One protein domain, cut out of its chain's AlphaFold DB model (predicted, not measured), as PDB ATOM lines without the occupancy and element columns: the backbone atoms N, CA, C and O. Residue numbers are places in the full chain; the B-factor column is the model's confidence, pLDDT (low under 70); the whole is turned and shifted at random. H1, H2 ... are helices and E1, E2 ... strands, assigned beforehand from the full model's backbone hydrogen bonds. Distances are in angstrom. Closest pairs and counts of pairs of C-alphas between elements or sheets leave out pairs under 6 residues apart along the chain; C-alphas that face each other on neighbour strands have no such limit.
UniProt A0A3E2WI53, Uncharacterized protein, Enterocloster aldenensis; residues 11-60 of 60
ATOM      1  N   SER A  11     103.808 138.368 116.994       86.12
ATOM      2  CA  SER A  11     102.735 137.533 116.443       86.12
ATOM      3  C   SER A  11     103.284 136.550 115.420       86.12
ATOM      4  O   SER A  11     104.128 136.895 114.593       86.12
ATOM      5  N   ILE A  12     102.801 135.309 115.479       88.38
ATOM      6  CA  ILE A  12     103.202 134.234 114.571       88.38
ATOM      7  C   ILE A  12     101.961 133.748 113.844       88.38
ATOM      8  O   ILE A  12     100.990 133.321 114.467       88.38
ATOM      9  N   ARG A  13     101.980 133.804 112.513       90.19
ATOM     10  CA  ARG A  13     100.870 133.336 111.677       90.19
ATOM     11  C   ARG A  13     101.377 132.349 110.645       90.19
ATOM     12  O   ARG A  13     102.328 132.638 109.923       90.19
ATOM     13  N   LYS A  14     100.726 131.192 110.530       89.44
ATOM     14  CA  LYS A  14     100.999 130.257 109.433       89.44
ATOM     15  C   LYS A  14     100.627 130.918 108.104       89.44
ATOM     16  O   LYS A  14      99.575 131.543 107.991       89.44
ATOM     17  N   THR A  15     101.487 130.788 107.101       85.00
ATOM     18  CA  THR A  15     101.267 131.350 105.766       85.00
ATOM     19  C   THR A  15     101.393 130.274 104.696       85.00
ATOM     20  O   THR A  15     102.235 129.384 104.768       85.00
ATOM     21  N   THR A  16     100.549 130.373 103.673       78.69
ATOM     22  CA  THR A  16     100.563 129.507 102.486       78.69
ATOM     23  C   THR A  16     101.386 130.105 101.341       78.69
ATOM     24  O   THR A  16     101.350 129.599 100.217       78.69
ATOM     25  N   LYS A  17     102.139 131.187 101.593       78.25
ATOM     26  CA  LYS A  17     102.945 131.877 100.578       78.25
ATOM     27  C   LYS A  17     104.153 131.029 100.157       78.25
ATOM     28  O   LYS A  17     105.255 131.182 100.677       78.25
ATOM     29  N   LYS A  18     103.943 130.173  99.155       67.69
ATOM     30  CA  LYS A  18     104.930 129.213  98.618       67.69
ATOM     31  C   LYS A  18     106.217 129.847  98.064       67.69
ATOM     32  O   LYS A  18     107.226 129.163  97.936       67.69
ATOM     33  N   SER A  19     106.203 131.134  97.709       76.69
ATOM     34  CA  SER A  19     107.370 131.826  97.141       76.69
ATOM     35  C   SER A  19     108.358 132.355  98.187       76.69
ATOM     36  O   SER A  19     109.498 132.678  97.827       76.69
ATOM     37  N   ALA A  20     107.954 132.429  99.460       81.50
ATOM     38  CA  ALA A  20     108.778 132.968 100.533       81.50
ATOM     39  C   ALA A  20     109.948 132.030 100.880       81.50
ATOM     40  O   ALA A  20     109.781 130.816 101.000       81.50
ATOM     41  N   LYS A  21     111.143 132.605 101.039       91.81
ATOM     42  CA  LYS A  21     112.318 131.922 101.599       91.81
ATOM     43  C   LYS A  21     112.354 132.151 103.104       91.81
ATOM     44  O   LYS A  21     111.931 133.208 103.567       91.81
ATOM     45  N   CYS A  22     112.865 131.178 103.852       92.88
ATOM     46  CA  CYS A  22     113.152 131.378 105.266       92.88
ATOM     47  C   CYS A  22     114.229 132.459 105.424       92.88
ATOM     48  O   CYS A  22     115.299 132.342 104.830       92.88
ATOM     49  N   SER A  23     113.961 133.481 106.235       92.94
ATOM     50  CA  SER A  23     114.893 134.563 106.563       92.94
ATOM     51  C   SER A  23     116.124 134.074 107.335       92.94
ATOM     52  O   SER A  23     117.131 134.766 107.341       92.94
ATOM     53  N   ILE A  24     116.052 132.896 107.968       92.69
ATOM     54  CA  ILE A  24     117.146 132.326 108.768       92.69
ATOM     55  C   ILE A  24     118.004 131.368 107.944       92.69
ATOM     56  O   ILE A  24     119.208 131.553 107.836       92.69
ATOM     57  N   CYS A  25     117.396 130.340 107.344       93.88
ATOM     58  CA  CYS A  25     118.145 129.289 106.649       93.88
ATOM     59  C   CYS A  25     118.158 129.431 105.118       93.88
ATOM     60  O   CYS A  25     118.789 128.632 104.437       93.88
ATOM     61  N   GLY A  26     117.432 130.395 104.541       92.75
ATOM     62  CA  GLY A  26     117.408 130.661 103.095       92.75
ATOM     63  C   GLY A  26     116.610 129.662 102.242       92.75
ATOM     64  O   GLY A  26     116.285 129.961 101.087       92.75
ATOM     65  N   TYR A  27     116.239 128.501 102.788       90.12
ATOM     66  CA  TYR A  27     115.481 127.477 102.069       90.12
ATOM     67  C   TYR A  27     114.005 127.852 101.892       90.12
ATOM     68  O   TYR A  27     113.381 128.479 102.753       90.12
ATOM     69  N   ARG A  28     113.421 127.420 100.766       88.69
ATOM     70  CA  ARG A  28     111.965 127.419 100.565       88.69
ATOM     71  C   ARG A  28     111.390 126.133 101.136       88.69
ATOM     72  O   ARG A  28     111.867 125.045 100.813       88.69
ATOM     73  N   ARG A  29     110.357 126.255 101.964       87.81
ATOM     74  CA  ARG A  29     109.630 125.121 102.540       87.81
ATOM     75  C   ARG A  29     108.135 125.269 102.236       87.81
ATOM     76  O   ARG A  29     107.666 126.392 102.060       87.81
ATOM     77  N   PRO A  30     107.382 124.159 102.153       84.44
ATOM     78  CA  PRO A  30     105.939 124.211 101.919       84.44
ATOM     79  C   PRO A  30     105.181 124.824 103.103       84.44
ATOM     80  O   PRO A  30     104.158 125.477 102.908       84.44
ATOM     81  N   GLU A  31     105.694 124.636 104.319       88.81
ATOM     82  CA  GLU A  31     105.154 125.220 105.541       88.81
ATOM     83  C   GLU A  31     106.033 126.383 106.006       88.81
ATOM     84  O   GLU A  31     107.212 126.211 106.328       88.81
ATOM     85  N   MET A  32     105.431 127.571 106.029       91.94
ATOM     86  CA  MET A  32     106.079 128.822 106.396       91.94
ATOM     87  C   MET A  32     105.217 129.571 107.411       91.94
ATOM     88  O   MET A  32     103.989 129.445 107.437       91.94
ATOM     89  N   TYR A  33     105.867 130.400 108.212       91.81
ATOM     90  CA  TYR A  33     105.253 131.266 109.205       91.81
ATOM     91  C   TYR A  33     105.717 132.695 108.970       91.81
ATOM     92  O   TYR A  33     106.883 132.931 108.661       91.81
ATOM     93  N   LEU A  34     104.797 133.640 109.105       91.75
ATOM     94  CA  LEU A  34     105.094 135.057 109.173       91.75
ATOM     95  C   LEU A  34     105.197 135.436 110.647       91.75
ATOM     96  O   LEU A  34     104.212 135.324 111.381       91.75
ATOM     97  N   ILE A  35     106.386 135.851 111.057       90.88
ATOM     98  CA  ILE A  35     106.645 136.418 112.374       90.88
ATOM     99  C   ILE A  35     106.633 137.930 112.229       90.88
ATOM    100  O   ILE A  35     107.384 138.463 111.416       90.88
ATOM    101  N   HIS A  36     105.813 138.603 113.023       89.25
ATOM    102  CA  HIS A  36     105.846 140.052 113.165       89.25
ATOM    103  C   HIS A  36     106.401 140.406 114.541       89.25
ATOM    104  O   HIS A  36     105.876 139.902 115.535       89.25
ATOM    105  N   ARG A  37     107.445 141.235 114.598       84.31
ATOM    106  CA  ARG A  37     108.085 141.667 115.847       84.31
ATOM    107  C   ARG A  37     108.669 143.071 115.670       84.31
ATOM    108  O   ARG A  37     109.404 143.294 114.718       84.31
ATOM    109  N   HIS A  38     108.370 143.990 116.592       82.50
ATOM    110  CA  HIS A  38     108.851 145.388 116.577       82.50
ATOM    111  C   HIS A  38     108.628 146.131 115.239       82.50
ATOM    112  O   HIS A  38     109.448 146.947 114.839       82.50
ATOM    113  N   GLY A  39     107.526 145.854 114.533       82.31
ATOM    114  CA  GLY A  39     107.232 146.458 113.228       82.31
ATOM    115  C   GLY A  39     107.867 145.736 112.033       82.31
ATOM    116  O   GLY A  39     107.413 145.923 110.903       82.31
ATOM    117  N   ASP A  40     108.824 144.838 112.266       87.12
ATOM    118  CA  ASP A  40     109.434 144.020 111.223       87.12
ATOM    119  C   ASP A  40     108.682 142.710 111.000       87.12
ATOM    120  O   ASP A  40     108.058 142.147 111.903       87.12
ATOM    121  N   SER A  41     108.755 142.206 109.767       89.81
ATOM    122  CA  SER A  41     108.106 140.958 109.367       89.81
ATOM    123  C   SER A  41     109.088 139.992 108.714       89.81
ATOM    124  O   SER A  41     109.738 140.323 107.723       89.81
ATOM    125  N   TYR A  42     109.135 138.765 109.225       90.75
ATOM    126  CA  TYR A  42     110.071 137.723 108.810       90.75
ATOM    127  C   TYR A  42     109.319 136.468 108.384       90.75
ATOM    128  O   TYR A  42     108.386 136.032 109.057       90.75
ATOM    129  N   TYR A  43     109.752 135.844 107.291       92.75
ATOM    130  CA  TYR A  43     109.256 134.524 106.915       92.75
ATOM    131  C   TYR A  43     110.184 133.464 107.496       92.75
ATOM    132  O   TYR A  43     111.374 133.458 107.205       92.75
ATOM    133  N   MET A  44     109.661 132.530 108.279       92.88
ATOM    134  CA  MET A  44     110.442 131.433 108.847       92.88
ATOM    135  C   MET A  44     109.818 130.081 108.522       92.88
ATOM    136  O   MET A  44     108.596 129.942 108.482       92.88
ATOM    137  N   CYS A  45     110.651 129.066 108.294       93.56
ATOM    138  CA  CYS A  45     110.172 127.688 108.229       93.56
ATOM    139  C   CYS A  45     109.878 127.151 109.635       93.56
ATOM    140  O   CYS A  45     110.400 127.668 110.624       93.56
ATOM    141  N   ARG A  46     109.086 126.075 109.716       91.38
ATOM    142  CA  ARG A  46     108.713 125.428 110.985       91.38
ATOM    143  C   ARG A  46     109.903 125.177 111.917       91.38
ATOM    144  O   ARG A  46     109.834 125.535 113.083       91.38
ATOM    145  N   GLU A  47     110.986 124.611 111.389       93.12
ATOM    146  CA  GLU A  47     112.190 124.269 112.160       93.12
ATOM    147  C   GLU A  47     112.809 125.513 112.823       93.12
ATOM    148  O   GLU A  47     113.070 125.517 114.024       93.12
ATOM    149  N   CYS A  48     112.967 126.603 112.063       93.81
ATOM    150  CA  CYS A  48     113.528 127.853 112.576       93.81
ATOM    151  C   CYS A  48     112.593 128.552 113.572       93.81
ATOM    152  O   CYS A  48     113.079 129.104 114.553       93.81
ATOM    153  N   VAL A  49     111.271 128.507 113.356       91.50
ATOM    154  CA  VAL A  49     110.296 129.050 114.321       91.50
ATOM    155  C   VAL A  49     110.370 128.294 115.640       91.50
ATOM    156  O   VAL A  49     110.411 128.915 116.697       91.50
ATOM    157  N   SER A  50     110.397 126.961 115.590       91.56
ATOM    158  CA  SER A  50     110.490 126.126 116.788       91.56
ATOM    159  C   SER A  50     111.774 126.399 117.567       91.56
ATOM    160  O   SER A  50     111.715 126.550 118.783       91.56
ATOM    161  N   TYR A  51     112.911 126.529 116.878       92.25
ATOM    162  CA  TYR A  51     114.179 126.893 117.513       92.25
ATOM    163  C   TYR A  51     114.135 128.296 118.135       92.25
ATOM    164  O   TYR A  51     114.547 128.481 119.277       92.25
ATOM    165  N   PHE A  52     113.574 129.271 117.415       87.75
ATOM    166  CA  PHE A  52     113.404 130.634 117.911       87.75
ATOM    167  C   PHE A  52     112.546 130.681 119.188       87.75
ATOM    168  O   PHE A  52     112.928 131.325 120.161       87.75
ATOM    169  N   LEU A  53     111.413 129.969 119.205       86.25
ATOM    170  CA  LEU A  53     110.531 129.879 120.373       86.25
ATOM    171  C   LEU A  53     111.200 129.172 121.556       86.25
ATOM    172  O   LEU A  53     111.032 129.608 122.690       86.25
ATOM    173  N   ALA A  54     111.973 128.114 121.298       89.75
ATOM    174  CA  ALA A  54     112.711 127.412 122.341       89.75
ATOM    175  C   ALA A  54     113.753 128.321 123.011       89.75
ATOM    176  O   ALA A  54     113.843 128.328 124.231       89.75
ATOM    177  N   ILE A  55     114.498 129.125 122.239       87.50
ATOM    178  CA  ILE A  55     115.424 130.117 122.809       87.50
ATOM    179  C   ILE A  55     114.660 131.170 123.611       87.50
ATOM    180  O   ILE A  55     115.077 131.499 124.715       87.50
ATOM    181  N   ALA A  56     113.556 131.697 123.072       82.62
ATOM    182  CA  ALA A  56     112.771 132.722 123.755       82.62
ATOM    183  C   ALA A  56     112.275 132.246 125.132       82.62
ATOM    184  O   ALA A  56     112.406 132.988 126.095       82.62
ATOM    185  N   ALA A  57     111.803 131.001 125.227       82.31
ATOM    186  CA  ALA A  57     111.344 130.397 126.478       82.31
ATOM    187  C   ALA A  57     112.475 130.086 127.481       82.31
ATOM    188  O   ALA A  57     112.217 129.907 128.664       82.31
ATOM    189  N   LEU A  58     113.729 129.981 127.023       83.38
ATOM    190  CA  LEU A  58     114.893 129.759 127.893       83.38
ATOM    191  C   LEU A  58     115.472 131.059 128.468       83.38
ATOM    192  O   LEU A  58     116.340 130.994 129.333       83.38
ATOM    193  N   MET A  59     115.051 132.216 127.954       70.56
ATOM    194  CA  MET A  59     115.495 133.531 128.425       70.56
ATOM    195  C   MET A  59     114.500 134.185 129.402       70.56
ATOM    196  O   MET A  59     114.676 135.361 129.720       70.56
ATOM    197  N   GLU A  60     113.473 133.448 129.843       51.81
ATOM    198  CA  GLU A  60     112.557 133.833 130.933       51.81
ATOM    199  C   GLU A  60     113.149 133.556 132.322       51.81
ATOM    200  O   GLU A  60     113.847 132.526 132.489       51.81
TER     201      GLU A  60
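What this domain is: This is residues 11 to 60 of the 60 residues of an uncharacterized protein of Enterocloster aldenensis (UniProt A0A3E2WI53). A small, twisted sheet of three strands has one helix, H1, that starts straight from the end of E3 and packs over E2 with its first half, residues 46 to 52, while residues 53 to 60 stick out beyond the sheet as a free arm. A wide loop, residues 16 to 31, swings out at the end of the sheet where E1 ends and E2 begins. The printed part has 50 residues with three named strands and one named helix, in the order E1, E2, E3, H1 along the chain; the sheet's order is E1 - E2 - E3, antiparallel throughout, and the class is mixed, helices and strands. The whole is compact by its radius of gyration of the C-alphas, 10.7 A, yet elongated in outline, with spans of 34 by 22 by 16 A, and the free arm makes the length: the body without it spans 25 by 20 by 14 A.

Where its parts are: Begin with the sheet's inner strand, E2, residues 32 to 37: find C-alpha 32 at (106.079, 128.822, 106.396) and go 16.1 A to C-alpha 37 at (108.085, 141.667, 115.847). E3, residues 40 to 45, comes next along the chain and measures 16.6 A from first to last C-alpha. E1, residues 11 to 15, opens the printed part at C-alpha 11, (102.735, 137.533, 116.443), and is 12.4 A long. H1, residues 46 to 58, begins right after Cys 45 and runs 18.5 A, ending at C-alpha 58, (114.893, 129.759, 127.893).

How they stand to each other: Look first at the sheet, a meander, in which each strand is the antiparallel neighbour of the one before; E1 and E3 are its edge strands. E2 and E3 form a hairpin, with 153 degrees between their directions. There the C-alphas of His 36 and Ser 41 face each other at 4.5 A, and N 35 and O 42, 2.8 A apart, are within hydrogen-bond range, as are N 44 and O 33 at 2.8 A. E1 and E2 are also a hairpin, with 157 degrees between their directions. Here the C-alphas of Lys 14 and Tyr 33 face each other at 4.4 A, and N 13 and O 34 at 2.9 A and N 34 and O 13 at 2.8 A are within hydrogen-bond range. The sheet is strongly twisted, but only just, its C-alphas lying up to 4.1 A off the best plane through them. Now move to H1, which is on the sheet at a height over the sheet of 11.6 A. It runs along the strands, its line at 13 degrees to that of E2 on the local plane. It lies over E2, on which 7 of its 13 C-alphas fall, and only just not over E3, on which 2 fall. The closest C-alphas of H1 and E2 are those of Arg 46 and Met 32, 6.3 A apart. In H1 every O i to N i+4 pair is within hydrogen-bond range.

The domain as a whole: The two C-alphas farthest apart are those of Ser 19, in the loop, and Glu 60, the chain's last residue, at 34.2 A. The printed part has no cut. The link from E1 to E2 is long, with 16 residues, and their C-alphas lie 7 to 14 A from the mean of the C-alphas; the links from E2 to E3 and from E3 to H1 are tight. Residues 53 to 60, of which 53 to 58 belong to H1, stand free. In the B-factor column the mean pLDDT of the printed part is 86.9, and residues 18 and 60 are under 70.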